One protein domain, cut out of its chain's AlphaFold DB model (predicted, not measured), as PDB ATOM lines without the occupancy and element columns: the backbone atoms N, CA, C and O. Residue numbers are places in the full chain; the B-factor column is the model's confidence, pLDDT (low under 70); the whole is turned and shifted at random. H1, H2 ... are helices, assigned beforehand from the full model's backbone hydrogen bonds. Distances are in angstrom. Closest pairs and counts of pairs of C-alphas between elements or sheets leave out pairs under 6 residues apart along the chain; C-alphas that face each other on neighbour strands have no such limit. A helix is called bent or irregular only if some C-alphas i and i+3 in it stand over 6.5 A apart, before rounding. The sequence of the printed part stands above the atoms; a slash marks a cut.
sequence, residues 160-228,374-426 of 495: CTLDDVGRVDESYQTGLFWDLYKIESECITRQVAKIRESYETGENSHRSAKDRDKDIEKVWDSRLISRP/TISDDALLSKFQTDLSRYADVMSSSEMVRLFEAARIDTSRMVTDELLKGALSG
ATOM      1  N   CYS A 160     -14.744  13.309   8.221       56.31
ATOM      2  CA  CYS A 160     -14.699  12.299   9.272       56.31
ATOM      3  C   CYS A 160     -13.956  12.831  10.497       56.31
ATOM      4  O   CYS A 160     -12.980  13.578  10.382       56.31
ATOM      5  N   THR A 161     -14.427  12.435  11.674       61.12
ATOM      6  CA  THR A 161     -13.729  12.673  12.937       61.12
ATOM      7  C   THR A 161     -12.721  11.553  13.126       61.12
ATOM      8  O   THR A 161     -13.079  10.380  13.010       61.12
ATOM      9  N   LEU A 162     -11.459  11.900  13.375       56.84
ATOM     10  CA  LEU A 162     -10.454  10.922  13.774       56.84
ATOM     11  C   LEU A 162     -10.224  11.017  15.283       56.84
ATOM     12  O   LEU A 162     -10.202  12.122  15.823       56.84
ATOM     13  N   ASP A 163     -10.017   9.872  15.920       56.12
ATOM     14  CA  ASP A 163      -9.444   9.756  17.247       56.12
ATOM     15  C   ASP A 163      -7.978  10.224  17.259       56.12
ATOM     16  O   ASP A 163      -7.366  10.599  16.246       56.12
ATOM     17  N   ASP A 164      -7.405  10.187  18.446       46.94
ATOM     18  CA  ASP A 164      -6.103  10.762  18.771       46.94
ATOM     19  C   ASP A 164      -4.942   9.951  18.178       46.94
ATOM     20  O   ASP A 164      -3.834  10.457  17.984       46.94
ATOM     21  N   VAL A 165      -5.213   8.695  17.811       52.50
ATOM     22  CA  VAL A 165      -4.292   7.823  17.075       52.50
ATOM     23  C   VAL A 165      -4.552   7.845  15.563       52.50
ATOM     24  O   VAL A 165      -3.930   7.085  14.813       52.50
ATOM     25  N   GLY A 166      -5.426   8.740  15.091       50.91
ATOM     26  CA  GLY A 166      -5.716   8.979  13.680       50.91
ATOM     27  C   GLY A 166      -6.634   7.940  13.030       50.91
ATOM     28  O   GLY A 166      -6.638   7.819  11.803       50.91
ATOM     29  N   ARG A 167      -7.386   7.162  13.814       61.16
ATOM     30  CA  ARG A 167      -8.430   6.244  13.327       61.16
ATOM     31  C   ARG A 167      -9.766   6.969  13.317       61.16
ATOM     32  O   ARG A 167      -9.963   7.879  14.095       61.16
ATOM     33  N   VAL A 168     -10.692   6.588  12.445       60.25
ATOM     34  CA  VAL A 168     -12.019   7.222  12.436       60.25
ATOM     35  C   VAL A 168     -12.791   6.831  13.687       60.25
ATOM     36  O   VAL A 168     -12.898   5.645  13.999       60.25
ATOM     37  N   ASP A 169     -13.343   7.834  14.362       63.94
ATOM     38  CA  ASP A 169     -14.319   7.646  15.423       63.94
ATOM     39  C   ASP A 169     -15.646   7.200  14.794       63.94
ATOM     40  O   ASP A 169     -16.359   7.983  14.162       63.94
ATOM     41  N   GLU A 170     -15.957   5.912  14.937       60.00
ATOM     42  CA  GLU A 170     -17.144   5.283  14.349       60.00
ATOM     43  C   GLU A 170     -18.461   5.752  14.990       60.00
ATOM     44  O   GLU A 170     -19.530   5.450  14.462       60.00
ATOM     45  N   SER A 171     -18.406   6.487  16.110       56.09
ATOM     46  CA  SER A 171     -19.589   7.080  16.742       56.09
ATOM     47  C   SER A 171     -20.100   8.328  16.012       56.09
ATOM     48  O   SER A 171     -21.264   8.706  16.170       56.09
ATOM     49  N   TYR A 172     -19.264   8.933  15.163       51.22
ATOM     50  CA  TYR A 172     -19.630  10.058  14.311       51.22
ATOM     51  C   TYR A 172     -19.916   9.567  12.890       51.22
ATOM     52  O   TYR A 172     -19.165   8.763  12.344       51.22
ATOM     53  N   GLN A 173     -21.025  10.052  12.312       50.88
ATOM     54  CA  GLN A 173     -21.531   9.662  10.987       50.88
ATOM     55  C   GLN A 173     -20.389   9.463   9.980       50.88
ATOM     56  O   GLN A 173     -19.659  10.399   9.651       50.88
ATOM     57  N   THR A 174     -20.227   8.226   9.516       55.88
ATOM     58  CA  THR A 174     -19.146   7.829   8.619       55.88
ATOM     59  C   THR A 174     -19.430   8.326   7.206       55.88
ATOM     60  O   THR A 174     -20.446   7.988   6.610       55.88
ATOM     61  N   GLY A 175     -18.550   9.170   6.660       68.12
ATOM     62  CA  GLY A 175     -18.654   9.634   5.275       68.12
ATOM     63  C   GLY A 175     -18.237   8.562   4.260       68.12
ATOM     64  O   GLY A 175     -17.360   7.747   4.540       68.12
ATOM     65  N   LEU A 176     -18.780   8.628   3.039       72.25
ATOM     66  CA  LEU A 176     -18.562   7.659   1.950       72.25
ATOM     67  C   LEU A 176     -17.089   7.267   1.713       72.25
ATOM     68  O   LEU A 176     -16.783   6.105   1.459       72.25
ATOM     69  N   PHE A 177     -16.147   8.213   1.809       74.88
ATOM     70  CA  PHE A 177     -14.713   7.915   1.667       74.88
ATOM     71  C   PHE A 177     -14.217   6.845   2.646       74.88
ATOM     72  O   PHE A 177     -13.360   6.035   2.286       74.88
ATOM     73  N   TRP A 178     -14.743   6.839   3.870       76.50
ATOM     74  CA  TRP A 178     -14.379   5.871   4.896       76.50
ATOM     75  C   TRP A 178     -14.926   4.481   4.589       76.50
ATOM     76  O   TRP A 178     -14.189   3.501   4.704       76.50
ATOM     77  N   ASP A 179     -16.175   4.396   4.137       75.75
ATOM     78  CA  ASP A 179     -16.800   3.117   3.806       75.75
ATOM     79  C   ASP A 179     -16.093   2.451   2.623       75.75
ATOM     80  O   ASP A 179     -15.745   1.269   2.680       75.75
ATOM     81  N   LEU A 180     -15.768   3.229   1.586       79.62
ATOM     82  CA  LEU A 180     -14.997   2.739   0.441       79.62
ATOM     83  C   LEU A 180     -13.577   2.322   0.855       79.62
ATOM     84  O   LEU A 180     -13.103   1.263   0.440       79.62
ATOM     85  N   TYR A 181     -12.914   3.088   1.726       82.56
ATOM     86  CA  TYR A 181     -11.622   2.696   2.294       82.56
ATOM     87  C   TYR A 181     -11.701   1.371   3.074       82.56
ATOM     88  O   TYR A 181     -10.805   0.532   2.938       82.56
ATOM     89  N   LYS A 182     -12.751   1.158   3.883       79.62
ATOM     90  CA  LYS A 182     -12.959  -0.088   4.640       79.62
ATOM     91  C   LYS A 182     -13.123  -1.282   3.705       79.62
ATOM     92  O   LYS A 182     -12.447  -2.292   3.891       79.62
ATOM     93  N   ILE A 183     -13.959  -1.137   2.678       79.44
ATOM     94  CA  ILE A 183     -14.186  -2.174   1.665       79.44
ATOM     95  C   ILE A 183     -12.873  -2.531   0.958       79.44
ATOM     96  O   ILE A 183     -12.509  -3.705   0.882       79.44
ATOM     97  N   GLU A 184     -12.121  -1.535   0.482       84.19
ATOM     98  CA  GLU A 184     -10.837  -1.787  -0.179       84.19
ATOM     99  C   GLU A 184      -9.818  -2.433   0.770       84.19
ATOM    100  O   GLU A 184      -9.123  -3.375   0.388       84.19
ATOM    101  N   SER A 185      -9.742  -1.965   2.017       85.56
ATOM    102  CA  SER A 185      -8.825  -2.517   3.017       85.56
ATOM    103  C   SER A 185      -9.114  -3.986   3.318       85.56
ATOM    104  O   SER A 185      -8.178  -4.765   3.508       85.56
ATOM    105  N   GLU A 186     -10.385  -4.386   3.326       83.44
ATOM    106  CA  GLU A 186     -10.791  -5.779   3.514       83.44
ATOM    107  C   GLU A 186     -10.445  -6.638   2.284       83.44
ATOM    108  O   GLU A 186      -9.864  -7.717   2.428       83.44
ATOM    109  N   CYS A 187     -10.672  -6.126   1.065       82.62
ATOM    110  CA  CYS A 187     -10.199  -6.763  -0.173       82.62
ATOM    111  C   CYS A 187      -8.682  -7.009  -0.139       82.62
ATOM    112  O   CYS A 187      -8.221  -8.127  -0.388       82.62
ATOM    113  N   ILE A 188      -7.904  -5.980   0.213       87.38
ATOM    114  CA  ILE A 188      -6.444  -6.066   0.325       87.38
ATOM    115  C   ILE A 188      -6.045  -7.074   1.403       87.38
ATOM    116  O   ILE A 188      -5.165  -7.898   1.167       87.38
ATOM    117  N   THR A 189      -6.696  -7.062   2.567       87.88
ATOM    118  CA  THR A 189      -6.387  -7.985   3.670       87.88
ATOM    119  C   THR A 189      -6.568  -9.440   3.247       87.88
ATOM    120  O   THR A 189      -5.692 -10.274   3.491       87.88
ATOM    121  N   ARG A 190      -7.649  -9.746   2.525       86.00
ATOM    122  CA  ARG A 190      -7.901 -11.085   1.972       86.00
ATOM    123  C   ARG A 190      -6.902 -11.467   0.884       86.00
ATOM    124  O   ARG A 190      -6.445 -12.607   0.848       86.00
ATOM    125  N   GLN A 191      -6.514 -10.530   0.022       86.69
ATOM    126  CA  GLN A 191      -5.474 -10.773  -0.981       86.69
ATOM    127  C   GLN A 191      -4.111 -11.040  -0.326       86.69
ATOM    128  O   GLN A 191      -3.408 -11.967  -0.721       86.69
ATOM    129  N   VAL A 192      -3.764 -10.293   0.723       90.06
ATOM    130  CA  VAL A 192      -2.563 -10.523   1.534       90.06
ATOM    131  C   VAL A 192      -2.610 -11.894   2.208       90.06
ATOM    132  O   VAL A 192      -1.586 -12.573   2.239       90.06
ATOM    133  N   ALA A 193      -3.770 -12.334   2.701       89.44
ATOM    134  CA  ALA A 193      -3.936 -13.680   3.250       89.44
ATOM    135  C   ALA A 193      -3.670 -14.764   2.189       89.44
ATOM    136  O   ALA A 193      -2.861 -15.654   2.440       89.44
ATOM    137  N   LYS A 194      -4.235 -14.630   0.978       88.00
ATOM    138  CA  LYS A 194      -3.950 -15.533  -0.156       88.00
ATOM    139  C   LYS A 194      -2.462 -15.539  -0.535       88.00
ATOM    140  O   LYS A 194      -1.898 -16.595  -0.806       88.00
ATOM    141  N   ILE A 195      -1.801 -14.374  -0.530       89.38
ATOM    142  CA  ILE A 195      -0.351 -14.286  -0.773       89.38
ATOM    143  C   ILE A 195       0.403 -15.054   0.311       89.38
ATOM    144  O   ILE A 195       1.233 -15.893  -0.028       89.38
ATOM    145  N   ARG A 196       0.106 -14.818   1.595       91.81
ATOM    146  CA  ARG A 196       0.754 -15.527   2.712       91.81
ATOM    147  C   ARG A 196       0.591 -17.040   2.580       91.81
ATOM    148  O   ARG A 196       1.597 -17.740   2.592       91.81
ATOM    149  N   GLU A 197      -0.625 -17.514   2.328       90.75
ATOM    150  CA  GLU A 197      -0.913 -18.933   2.099       90.75
ATOM    151  C   GLU A 197      -0.122 -19.496   0.906       90.75
ATOM    152  O   GLU A 197       0.492 -20.557   1.004       90.75
ATOM    153  N   SER A 198      -0.014 -18.753  -0.204       90.88
ATOM    154  CA  SER A 198       0.760 -19.202  -1.372       90.88
ATOM    155  C   SER A 198       2.258 -19.396  -1.089       90.88
ATOM    156  O   SER A 198       2.894 -20.214  -1.752       90.88
ATOM    157  N   TYR A 199       2.818 -18.666  -0.119       92.81
ATOM    158  CA  TYR A 199       4.216 -18.781   0.319       92.81
ATOM    159  C   TYR A 199       4.413 -19.811   1.435       92.81
ATOM    160  O   TYR A 199       5.515 -20.325   1.595       92.81
ATOM    161  N   GLU A 200       3.380 -20.100   2.220       88.50
ATOM    162  CA  GLU A 200       3.448 -21.102   3.285       88.50
ATOM    163  C   GLU A 200       3.226 -22.515   2.736       88.50
ATOM    164  O   GLU A 200       3.968 -23.435   3.070       88.50
ATOM    165  N   THR A 201       2.224 -22.685   1.870       86.25
ATOM    166  CA  THR A 201       1.741 -24.006   1.440       86.25
ATOM    167  C   THR A 201       1.444 -24.111  -0.056       86.25
ATOM    168  O   THR A 201       1.096 -25.191  -0.526       86.25
ATOM    169  N   GLY A 202       1.565 -23.017  -0.814       80.19
ATOM    170  CA  GLY A 202       1.196 -22.969  -2.229       80.19
ATOM    171  C   GLY A 202       2.366 -22.865  -3.210       80.19
ATOM    172  O   GLY A 202       3.512 -23.231  -2.933       80.19
ATOM    173  N   GLU A 203       2.055 -22.342  -4.396       82.81
ATOM    174  CA  GLU A 203       2.948 -22.276  -5.562       82.81
ATOM    175  C   GLU A 203       4.206 -21.415  -5.335       82.81
ATOM    176  O   GLU A 203       5.244 -21.652  -5.952       82.81
ATOM    177  N   ASN A 204       4.152 -20.453  -4.407       87.56
ATOM    178  CA  ASN A 204       5.259 -19.548  -4.083       87.56
ATOM    179  C   ASN A 204       6.126 -20.033  -2.909       87.56
ATOM    180  O   ASN A 204       7.039 -19.317  -2.503       87.56
ATOM    181  N   SER A 205       5.897 -21.238  -2.381       83.06
ATOM    182  CA  SER A 205       6.613 -21.783  -1.210       83.06
ATOM    183  C   SER A 205       8.136 -21.892  -1.363       83.06
ATOM    184  O   SER A 205       8.868 -21.934  -0.378       83.06
ATOM    185  N   HIS A 206       8.638 -21.886  -2.598       87.44
ATOM    186  CA  HIS A 206      10.066 -21.897  -2.915       87.44
ATOM    187  C   HIS A 206      10.725 -20.500  -2.888       87.44
ATOM    188  O   HIS A 206      11.947 -20.398  -3.004       87.44
ATOM    189  N   ARG A 207       9.943 -19.415  -2.781       90.25
ATOM    190  CA  ARG A 207      10.424 -18.021  -2.791       90.25
ATOM    191  C   ARG A 207      10.706 -17.521  -1.369       90.25
ATOM    192  O   ARG A 207      10.212 -18.062  -0.385       90.25
ATOM    193  N   SER A 208      11.520 -16.471  -1.245       90.44
ATOM    194  CA  SER A 208      11.969 -15.983   0.065       90.44
ATOM    195  C   SER A 208      10.902 -15.163   0.804       90.44
ATOM    196  O   SER A 208      10.039 -14.534   0.191       90.44
ATOM    197  N   ALA A 209      11.023 -15.063   2.134       89.31
ATOM    198  CA  ALA A 209      10.176 -14.180   2.945       89.31
ATOM    199  C   ALA A 209      10.284 -12.698   2.531       89.31
ATOM    200  O   ALA A 209       9.299 -11.970   2.572       89.31
ATOM    201  N   LYS A 210      11.454 -12.260   2.050       93.12
ATOM    202  CA  LYS A 210      11.642 -10.900   1.528       93.12
ATOM    203  C   LYS A 210      10.820 -10.657   0.260       93.12
ATOM    204  O   LYS A 210      10.328  -9.551   0.056       93.12
ATOM    205  N   ASP A 211      10.673 -11.672  -0.590       91.31
ATOM    206  CA  ASP A 211       9.828 -11.576  -1.781       91.31
ATOM    207  C   ASP A 211       8.348 -11.541  -1.404       91.31
ATOM    208  O   ASP A 211       7.606 -10.757  -1.985       91.31
ATOM    209  N   ARG A 212       7.941 -12.323  -0.393       93.00
ATOM    210  CA  ARG A 212       6.588 -12.258   0.177       93.00
ATOM    211  C   ARG A 212       6.272 -10.849   0.664       93.00
ATOM    212  O   ARG A 212       5.225 -10.312   0.328       93.00
ATOM    213  N   ASP A 213       7.171 -10.255   1.443       91.69
ATOM    214  CA  ASP A 213       6.951  -8.933   2.027       91.69
ATOM    215  C   ASP A 213       6.864  -7.850   0.941       91.69
ATOM    216  O   ASP A 213       5.977  -7.005   1.004       91.69
ATOM    217  N   LYS A 214       7.690  -7.937  -0.114       92.44
ATOM    218  CA  LYS A 214       7.575  -7.068  -1.297       92.44
ATOM    219  C   LYS A 214       6.266  -7.260  -2.056       92.44
ATOM    220  O   LYS A 214       5.692  -6.290  -2.539       92.44
ATOM    221  N   ASP A 215       5.815  -8.499  -2.223       89.81
ATOM    222  CA  ASP A 215       4.561  -8.774  -2.922       89.81
ATOM    223  C   ASP A 215       3.359  -8.290  -2.090       89.81
ATOM    224  O   ASP A 215       2.437  -7.717  -2.659       89.81
ATOM    225  N   ILE A 216       3.413  -8.381  -0.754       91.31
ATOM    226  CA  ILE A 216       2.442  -7.757   0.164       91.31
ATOM    227  C   ILE A 216       2.477  -6.224   0.064       91.31
ATOM    228  O   ILE A 216       1.421  -5.595  -0.017       91.31
ATOM    229  N   GLU A 217       3.667  -5.620   0.072       90.62
ATOM    230  CA  GLU A 217       3.860  -4.169  -0.036       90.62
ATOM    231  C   GLU A 217       3.230  -3.622  -1.322       90.62
ATOM    232  O   GLU A 217       2.430  -2.692  -1.258       90.62
ATOM    233  N   LYS A 218       3.453  -4.281  -2.470       87.06
ATOM    234  CA  LYS A 218       2.821  -3.912  -3.750       87.06
ATOM    235  C   LYS A 218       1.294  -3.882  -3.682       87.06
ATOM    236  O   LYS A 218       0.685  -3.007  -4.296       87.06
ATOM    237  N   VAL A 219       0.661  -4.820  -2.967       87.06
ATOM    238  CA  VAL A 219      -0.805  -4.812  -2.818       87.06
ATOM    239  C   VAL A 219      -1.247  -3.567  -2.052       87.06
ATOM    240  O   VAL A 219      -2.163  -2.873  -2.492       87.06
ATOM    241  N   TRP A 220      -0.573  -3.231  -0.951       84.88
ATOM    242  CA  TRP A 220      -0.888  -2.032  -0.172       84.88
ATOM    243  C   TRP A 220      -0.600  -0.729  -0.921       84.88
ATOM    244  O   TRP A 220      -1.388   0.212  -0.807       84.88
ATOM    245  N   ASP A 221       0.479  -0.676  -1.697       83.12
ATOM    246  CA  ASP A 221       0.847   0.487  -2.512       83.12
ATOM    247  C   ASP A 221      -0.140   0.732  -3.654       83.12
ATOM    248  O   ASP A 221      -0.348   1.877  -4.066       83.12
ATOM    249  N   SER A 222      -0.792  -0.333  -4.129       77.88
ATOM    250  CA  SER A 222      -1.789  -0.247  -5.190       77.88
ATOM    251  C   SER A 222      -3.120   0.360  -4.743       77.88
ATOM    252  O   SER A 222      -3.921   0.695  -5.610       77.88
ATOM    253  N   ARG A 223      -3.388   0.504  -3.434       82.88
ATOM    254  CA  ARG A 223      -4.689   0.965  -2.908       82.88
ATOM    255  C   ARG A 223      -5.162   2.274  -3.560       82.88
ATOM    256  O   ARG A 223      -4.398   3.230  -3.707       82.88
ATOM    257  N   LEU A 224      -6.437   2.318  -3.925       79.81
ATOM    258  CA  LEU A 224      -7.103   3.469  -4.518       79.81
ATOM    259  C   LEU A 224      -7.314   4.572  -3.500       79.81
ATOM    260  O   LEU A 224      -7.259   5.733  -3.886       79.81
ATOM    261  N   ILE A 225      -7.557   4.231  -2.236       82.00
ATOM    262  CA  ILE A 225      -7.823   5.173  -1.154       82.00
ATOM    263  C   ILE A 225      -6.812   4.930  -0.029       82.00
ATOM    264  O   ILE A 225      -6.629   3.816   0.462       82.00
ATOM    265  N   SER A 226      -6.098   5.978   0.386       79.00
ATOM    266  CA  SER A 226      -5.174   5.883   1.518       79.00
ATOM    267  C   SER A 226      -5.913   5.667   2.835       79.00
ATOM    268  O   SER A 226      -7.099   5.944   2.946       79.00
ATOM    269  N   ARG A 227      -5.190   5.284   3.892       77.62
ATOM    270  CA  ARG A 227      -5.711   5.501   5.250       77.62
ATOM    271  C   ARG A 227      -6.026   6.994   5.438       77.62
ATOM    272  O   ARG A 227      -5.291   7.810   4.859       77.62
ATOM    273  N   PRO A 228      -7.069   7.357   6.203       73.75
ATOM    274  CA  PRO A 228      -7.259   8.743   6.587       73.75
ATOM    275  C   PRO A 228      -6.051   9.212   7.390       73.75
ATOM    276  O   PRO A 228      -5.412   8.435   8.101       73.75
ATOM    277  N   THR A 374     -12.915  18.671  -4.794       57.03
ATOM    278  CA  THR A 374     -14.219  18.171  -4.344       57.03
ATOM    279  C   THR A 374     -14.711  17.193  -5.400       57.03
ATOM    280  O   THR A 374     -14.486  17.412  -6.592       57.03
ATOM    281  N   ILE A 375     -15.322  16.102  -4.963       61.03
ATOM    282  CA  ILE A 375     -15.945  15.096  -5.819       61.03
ATOM    283  C   ILE A 375     -17.339  14.833  -5.264       61.03
ATOM    284  O   ILE A 375     -17.521  14.882  -4.049       61.03
ATOM    285  N   SER A 376     -18.326  14.649  -6.139       62.62
ATOM    286  CA  SER A 376     -19.641  14.185  -5.703       62.62
ATOM    287  C   SER A 376     -19.579  12.701  -5.364       62.62
ATOM    288  O   SER A 376     -18.813  11.958  -5.980       62.62
ATOM    289  N   ASP A 377     -20.426  12.270  -4.439       67.00
ATOM    290  CA  ASP A 377     -20.512  10.873  -4.013       67.00
ATOM    291  C   ASP A 377     -20.746   9.920  -5.199       67.00
ATOM    292  O   ASP A 377     -20.040   8.923  -5.334       67.00
ATOM    293  N   ASP A 378     -21.617  10.289  -6.145       63.34
ATOM    294  CA  ASP A 378     -21.869   9.500  -7.363       63.34
ATOM    295  C   ASP A 378     -20.616   9.334  -8.240       63.34
ATOM    296  O   ASP A 378     -20.325   8.251  -8.752       63.34
ATOM    297  N   ALA A 379     -19.843  10.411  -8.412       68.56
ATOM    298  CA  ALA A 379     -18.625  10.374  -9.215       68.56
ATOM    299  C   ALA A 379     -17.512   9.585  -8.512       68.56
ATOM    300  O   ALA A 379     -16.715   8.920  -9.176       68.56
ATOM    301  N   LEU A 380     -17.457   9.651  -7.179       73.06
ATOM    302  CA  LEU A 380     -16.541   8.867  -6.361       73.06
ATOM    303  C   LEU A 380     -16.868   7.373  -6.453       73.06
ATOM    304  O   LEU A 380     -15.975   6.580  -6.744       73.06
ATOM    305  N   LEU A 381     -18.141   7.005  -6.284       72.62
ATOM    306  CA  LEU A 381     -18.624   5.628  -6.402       72.62
ATOM    307  C   LEU A 381     -18.341   5.045  -7.784       72.62
ATOM    308  O   LEU A 381     -17.778   3.960  -7.877       72.62
ATOM    309  N   SER A 382     -18.663   5.774  -8.855       70.06
ATOM    310  CA  SER A 382     -18.420   5.319 -10.230       70.06
ATOM    311  C   SER A 382     -16.929   5.066 -10.508       70.06
ATOM    312  O   SER A 382     -16.563   4.041 -11.092       70.06
ATOM    313  N   LYS A 383     -16.048   5.962 -10.040       73.56
ATOM    314  CA  LYS A 383     -14.590   5.791 -10.155       73.56
ATOM    315  C   LYS A 383     -14.098   4.594  -9.357       73.56
ATOM    316  O   LYS A 383     -13.382   3.752  -9.894       73.56
ATOM    317  N   PHE A 384     -14.521   4.499  -8.101       75.88
ATOM    318  CA  PHE A 384     -14.140   3.405  -7.221       75.88
ATOM    319  C   PHE A 384     -14.613   2.056  -7.771       75.88
ATOM    320  O   PHE A 384     -13.826   1.124  -7.789       75.88
ATOM    321  N   GLN A 385     -15.833   1.962  -8.312       70.00
ATOM    322  CA  GLN A 385     -16.368   0.758  -8.967       70.00
ATOM    323  C   GLN A 385     -15.569   0.340 -10.206       70.00
ATOM    324  O   GLN A 385     -15.252  -0.838 -10.359       70.00
ATOM    325  N   THR A 386     -15.235   1.293 -11.079       68.25
ATOM    326  CA  THR A 386     -14.455   1.017 -12.297       68.25
ATOM    327  C   THR A 386     -13.091   0.423 -11.942       68.25
ATOM    328  O   THR A 386     -12.687  -0.611 -12.481       68.25
ATOM    329  N   ASP A 387     -12.418   1.035 -10.969       69.31
ATOM    330  CA  ASP A 387     -11.073   0.649 -10.551       69.31
ATOM    331  C   ASP A 387     -11.075  -0.563  -9.578       69.31
ATOM    332  O   ASP A 387     -10.068  -1.261  -9.457       69.31
ATOM    333  N   LEU A 388     -12.212  -0.879  -8.934       67.06
ATOM    334  CA  LEU A 388     -12.440  -2.064  -8.082       67.06
ATOM    335  C   LEU A 388     -12.473  -3.381  -8.853       67.06
ATOM    336  O   LEU A 388     -12.333  -4.434  -8.232       67.06
ATOM    337  N   SER A 389     -12.662  -3.351 -10.174       63.94
ATOM    338  CA  SER A 389     -12.670  -4.552 -11.023       63.94
ATOM    339  C   SER A 389     -11.427  -5.432 -10.818       63.94
ATOM    340  O   SER A 389     -11.503  -6.655 -10.908       63.94
ATOM    341  N   ARG A 390     -10.300  -4.836 -10.410       67.06
ATOM    342  CA  ARG A 390      -9.072  -5.547 -10.015       67.06
ATOM    343  C   ARG A 390      -9.214  -6.458  -8.786       67.06
ATOM    344  O   ARG A 390      -8.379  -7.331  -8.581       67.06
ATOM    345  N   TYR A 391     -10.237  -6.244  -7.962       68.19
ATOM    346  CA  TYR A 391     -10.550  -7.028  -6.766       68.19
ATOM    347  C   TYR A 391     -11.722  -8.001  -6.981       68.19
ATOM    348  O   TYR A 391     -12.200  -8.591  -6.009       68.19
ATOM    349  N   ALA A 392     -12.187  -8.197  -8.224       67.06
ATOM    350  CA  ALA A 392     -13.346  -9.038  -8.546       67.06
ATOM    351  C   ALA A 392     -13.265 -10.451  -7.928       67.06
ATOM    352  O   ALA A 392     -14.228 -10.918  -7.318       67.06
ATOM    353  N   ASP A 393     -12.086 -11.078  -7.965       66.38
ATOM    354  CA  ASP A 393     -11.835 -12.424  -7.420       66.38
ATOM    355  C   ASP A 393     -11.993 -12.532  -5.889       66.38
ATOM    356  O   ASP A 393     -12.047 -13.631  -5.331       66.38
ATOM    357  N   VAL A 394     -11.997 -11.399  -5.184       67.38
ATOM    358  CA  VAL A 394     -12.136 -11.310  -3.720       67.38
ATOM    359  C   VAL A 394     -13.514 -10.760  -3.330       67.38
ATOM    360  O   VAL A 394     -14.068 -11.147  -2.300       67.38
ATOM    361  N   MET A 395     -14.097  -9.910  -4.180       65.38
ATOM    362  CA  MET A 395     -15.419  -9.294  -4.008       65.38
ATOM    363  C   MET A 395     -16.585 -10.292  -4.104       65.38
ATOM    364  O   MET A 395     -17.662 -10.009  -3.593       65.38
ATOM    365  N   SER A 396     -16.377 -11.475  -4.690       62.69
ATOM    366  CA  SER A 396     -17.403 -12.522  -4.859       62.69
ATOM    367  C   SER A 396     -17.898 -13.171  -3.554       62.69
ATOM    368  O   SER A 396     -18.851 -13.950  -3.569       62.69
ATOM    369  N   SER A 397     -17.282 -12.865  -2.408       65.31
ATOM    370  CA  SER A 397     -17.758 -13.354  -1.109       65.31
ATOM    371  C   SER A 397     -19.015 -12.607  -0.640       65.31
ATOM    372  O   SER A 397     -19.065 -11.378  -0.689       65.31
ATOM    373  N   SER A 398     -19.994 -13.332  -0.095       64.69
ATOM    374  CA  SER A 398     -21.268 -12.775   0.399       64.69
ATOM    375  C   SER A 398     -21.110 -11.651   1.433       64.69
ATOM    376  O   SER A 398     -21.917 -10.728   1.479       64.69
ATOM    377  N   GLU A 399     -20.053 -11.699   2.242       66.19
ATOM    378  CA  GLU A 399     -19.732 -10.675   3.238       66.19
ATOM    379  C   GLU A 399     -19.297  -9.342   2.606       66.19
ATOM    380  O   GLU A 399     -19.753  -8.284   3.037       66.19
ATOM    381  N   MET A 400     -18.480  -9.391   1.544       66.50
ATOM    382  CA  MET A 400     -18.033  -8.194   0.817       66.50
ATOM    383  C   MET A 400     -19.164  -7.549   0.025       66.50
ATOM    384  O   MET A 400     -19.281  -6.325   0.021       66.50
ATOM    385  N   VAL A 401     -20.037  -8.367  -0.573       64.44
ATOM    386  CA  VAL A 401     -21.257  -7.883  -1.234       64.44
ATOM    387  C   VAL A 401     -22.124  -7.110  -0.241       64.44
ATOM    388  O   VAL A 401     -22.512  -5.981  -0.524       64.44
ATOM    389  N   ARG A 402     -22.334  -7.653   0.966       66.50
ATOM    390  CA  ARG A 402     -23.129  -6.993   2.012       66.50
ATOM    391  C   ARG A 402     -22.511  -5.675   2.491       66.50
ATOM    392  O   ARG A 402     -23.240  -4.714   2.718       66.50
ATOM    393  N   LEU A 403     -21.188  -5.621   2.669       64.75
ATOM    394  CA  LEU A 403     -20.481  -4.393   3.068       64.75
ATOM    395  C   LEU A 403     -20.586  -3.303   1.993       64.75
ATOM    396  O   LEU A 403     -20.837  -2.144   2.313       64.75
ATOM    397  N   PHE A 404     -20.446  -3.685   0.723       65.38
ATOM    398  CA  PHE A 404     -20.601  -2.773  -0.408       65.38
ATOM    399  C   PHE A 404     -22.045  -2.268  -0.555       65.38
ATOM    400  O   PHE A 404     -22.270  -1.079  -0.776       65.38
ATOM    401  N   GLU A 405     -23.033  -3.151  -0.385       60.97
ATOM    402  CA  GLU A 405     -24.454  -2.793  -0.381       60.97
ATOM    403  C   GLU A 405     -24.813  -1.840   0.766       60.97
ATOM    404  O   GLU A 405     -25.566  -0.896   0.540       60.97
ATOM    405  N   ALA A 406     -24.258  -2.032   1.966       63.25
ATOM    406  CA  ALA A 406     -24.478  -1.137   3.102       63.25
ATOM    407  C   ALA A 406     -23.945   0.283   2.829       63.25
ATOM    408  O   ALA A 406     -24.702   1.244   2.941       63.25
ATOM    409  N   ALA A 407     -22.699   0.403   2.352       60.78
ATOM    410  CA  ALA A 407     -22.106   1.690   1.968       60.78
ATOM    411  C   ALA A 407     -22.928   2.418   0.882       60.78
ATOM    412  O   ALA A 407     -23.060   3.642   0.900       60.78
ATOM    413  N   ARG A 408     -23.517   1.656  -0.054       56.34
ATOM    414  CA  ARG A 408     -24.418   2.156  -1.107       56.34
ATOM    415  C   ARG A 408     -25.754   2.661  -0.548       56.34
ATOM    416  O   ARG A 408     -26.235   3.708  -0.981       56.34
ATOM    417  N   ILE A 409     -26.370   1.911   0.370       55.56
ATOM    418  CA  ILE A 409     -27.672   2.246   0.975       55.56
ATOM    419  C   ILE A 409     -27.586   3.558   1.760       55.56
ATOM    420  O   ILE A 409     -28.501   4.378   1.659       55.56
ATOM    421  N   ASP A 410     -26.477   3.782   2.465       52.19
ATOM    422  CA  ASP A 410     -26.253   5.009   3.233       52.19
ATOM    423  C   ASP A 410     -26.034   6.249   2.343       52.19
ATOM    424  O   ASP A 410     -26.236   7.373   2.804       52.19
ATOM    425  N   THR A 411     -25.707   6.079   1.052       45.81
ATOM    426  CA  THR A 411     -25.382   7.199   0.150       45.81
ATOM    427  C   THR A 411     -26.407   7.546  -0.928       45.81
ATOM    428  O   THR A 411     -26.497   8.727  -1.259       45.81
ATOM    429  N   SER A 412     -27.239   6.636  -1.462       40.22
ATOM    430  CA  SER A 412     -28.416   7.076  -2.238       40.22
ATOM    431  C   SER A 412     -29.478   6.003  -2.515       40.22
ATOM    432  O   SER A 412     -29.209   4.871  -2.910       40.22
ATOM    433  N   ARG A 413     -30.737   6.451  -2.489       40.66
ATOM    434  CA  ARG A 413     -31.904   5.866  -3.177       40.66
ATOM    435  C   ARG A 413     -31.759   5.798  -4.722       40.66
ATOM    436  O   ARG A 413     -32.781   5.708  -5.394       40.66
ATOM    437  N   MET A 414     -30.564   5.906  -5.318       42.12
ATOM    438  CA  MET A 414     -30.413   6.148  -6.769       42.12
ATOM    439  C   MET A 414     -29.367   5.286  -7.500       42.12
ATOM    440  O   MET A 414     -29.050   5.584  -8.648       42.12
ATOM    441  N   VAL A 415     -28.880   4.181  -6.921       42.00
ATOM    442  CA  VAL A 415     -28.117   3.172  -7.686       42.00
ATOM    443  C   VAL A 415     -29.039   2.003  -8.039       42.00
ATOM    444  O   VAL A 415     -29.461   1.262  -7.153       42.00
ATOM    445  N   THR A 416     -29.370   1.827  -9.321       47.50
ATOM    446  CA  THR A 416     -30.237   0.732  -9.790       47.50
ATOM    447  C   THR A 416     -29.547  -0.634  -9.661       47.50
ATOM    448  O   THR A 416     -28.335  -0.768  -9.838       47.50
ATOM    449  N   ASP A 417     -30.318  -1.677  -9.342       47.44
ATOM    450  CA  ASP A 417     -29.827  -3.046  -9.089       47.44
ATOM    451  C   ASP A 417     -29.147  -3.714 -10.305       47.44
ATOM    452  O   ASP A 417     -28.421  -4.701 -10.164       47.44
ATOM    453  N   GLU A 418     -29.313  -3.155 -11.503       42.66
ATOM    454  CA  GLU A 418     -28.659  -3.611 -12.738       42.66
ATOM    455  C   GLU A 418     -27.155  -3.296 -12.767       42.66
ATOM    456  O   GLU A 418     -26.363  -4.116 -13.230       42.66
ATOM    457  N   LEU A 419     -26.739  -2.169 -12.180       42.31
ATOM    458  CA  LEU A 419     -25.324  -1.805 -12.019       42.31
ATOM    459  C   LEU A 419     -24.608  -2.736 -11.028       42.31
ATOM    460  O   LEU A 419     -23.446  -3.092 -11.228       42.31
ATOM    461  N   LEU A 420     -25.327  -3.187  -9.994       45.75
ATOM    462  CA  LEU A 420     -24.826  -4.134  -8.997       45.75
ATOM    463  C   LEU A 420     -24.560  -5.512  -9.625       45.75
ATOM    464  O   LEU A 420     -23.526  -6.126  -9.374       45.75
ATOM    465  N   LYS A 421     -25.452  -5.968 -10.515       49.09
ATOM    466  CA  LYS A 421     -25.250  -7.207 -11.279       49.09
ATOM    467  C   LYS A 421     -24.026  -7.145 -12.192       49.09
ATOM    468  O   LYS A 421     -23.323  -8.145 -12.279       49.09
ATOM    469  N   GLY A 422     -23.749  -5.999 -12.819       48.62
ATOM    470  CA  GLY A 422     -22.579  -5.825 -13.690       48.62
ATOM    471  C   GLY A 422     -21.239  -5.859 -12.944       48.62
ATOM    472  O   GLY A 422     -20.277  -6.452 -13.426       48.62
ATOM    473  N   ALA A 423     -21.173  -5.278 -11.742       43.75
ATOM    474  CA  ALA A 423     -19.963  -5.310 -10.916       43.75
ATOM    475  C   ALA A 423     -19.692  -6.701 -10.307       43.75
ATOM    476  O   ALA A 423     -18.537  -7.096 -10.157       43.75
ATOM    477  N   LEU A 424     -20.749  -7.455  -9.981       46.16
ATOM    478  CA  LEU A 424     -20.654  -8.790  -9.381       46.16
ATOM    479  C   LEU A 424     -20.398  -9.913 -10.399       46.16
ATOM    480  O   LEU A 424     -19.908 -10.972 -10.013       46.16
ATOM    481  N   SER A 425     -20.719  -9.712 -11.681       47.53
ATOM    482  CA  SER A 425     -20.535 -10.730 -12.726       47.53
ATOM    483  C   SER A 425     -19.174 -10.678 -13.428       47.53
ATOM    484  O   SER A 425     -18.858 -11.594 -14.184       47.53
ATOM    485  N   GLY A 426     -18.374  -9.626 -13.211       38.75
ATOM    486  CA  GLY A 426     -17.111  -9.412 -13.929       38.75
ATOM    487  C   GLY A 426     -17.281  -9.037 -15.408       38.75
ATOM    488  O   GLY A 426     -16.295  -8.982 -16.144       38.75
TER     489      GLY A 426
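What this domain is: This is residues 160 to 228 and 374 to 426 of the 495 residues of an uncharacterized protein of Anaerotruncus colihominis (UniProt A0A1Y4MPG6). One long helix, H1, makes the long axis of the domain: H2 folds back along its later part as a helical hairpin, while H3 and H4 run beside its earlier part and make a loose three-helix bundle with it. The short last helix, H5, packs on H3, and H3 itself has a sharp kink. The printed part has 122 residues with five named helices, H1 to H5 in chain order, and no named strand; the class is all helix. The whole is only just compact, close to loose, with a radius of gyration of the C-alphas of 16.3 A, and spans 50 by 41 by 24 A.

Where its parts are: The longest helix, H1, is residues 176 to 200, 36.2 A from C-alpha 176 at (-18.562, 7.659, 1.950) to C-alpha 200 at (3.448, -21.102, 3.285). H2 is residues 209 to 221, 18.2 A. H3 is residues 377 to 395, 20.8 A; it is irregular, with C-alphas 390 and 393 7.9 A apart and a kink of 74 degrees near residue 389. H4 is residues 398 to 411, 20.4 A. H5 is residues 417 to 425, 12.6 A, and ends with C-alpha 425 at (-20.535, -10.730, -12.726).

How they stand to each other: H1 is the hub, touching H2, H3 and H4. With residues 188 to 199 alone it touches H2, at a shallow tilt of 18 degrees, opposite ways; their closest C-alphas, of Val 192 and Ile 216, are 5.9 A apart. With residues 176 to 183 alone it touches H4, also opposite ways, at a shallow tilt of 16 degrees; the closest C-alphas are those of Asp 179 and Ala 407, 5.8 A apart. H1 and H3 touch and run the same way at a shallow tilt of 16 degrees, closest at the C-alphas of Cys 187 and Val 394, 6.1 A. H3 and H4 are close but not clearly touching, with the C-alphas of Met 395 and Val 401 closest at 6.6 A. H5 touches H3 and runs the same way at a shallow tilt of 33 degrees, only just short of steep; the closest C-alphas, of Gln 385 and Ala 423, are 7.3 A apart. H5 is apart from H1 and H2, and only just apart from H4, at 8.2 A. Each O i to N i+4 pair is within hydrogen-bond range in H1, H2 and H5, against 9 of 15 in H3 and 9 of 10 in H4.

The domain as a whole: The two C-alphas farthest apart, of His 206 and Arg 413, are 50.3 A apart. Residues 229 to 373 are not printed, and C-alphas 228 and 374 are 16.0 A apart across this cut, in the link from H2 to H3. Of the links printed whole, H1 to H2 is short and the other two are tight. Residues 160 to 175 hold no named element, and their C-alphas lie 15 to 24 A from the mean of the C-alphas. The mean pLDDT of the printed part is 70.2; it is under 70 in residues 160 to 175, 374 to 379 and 386 to 426.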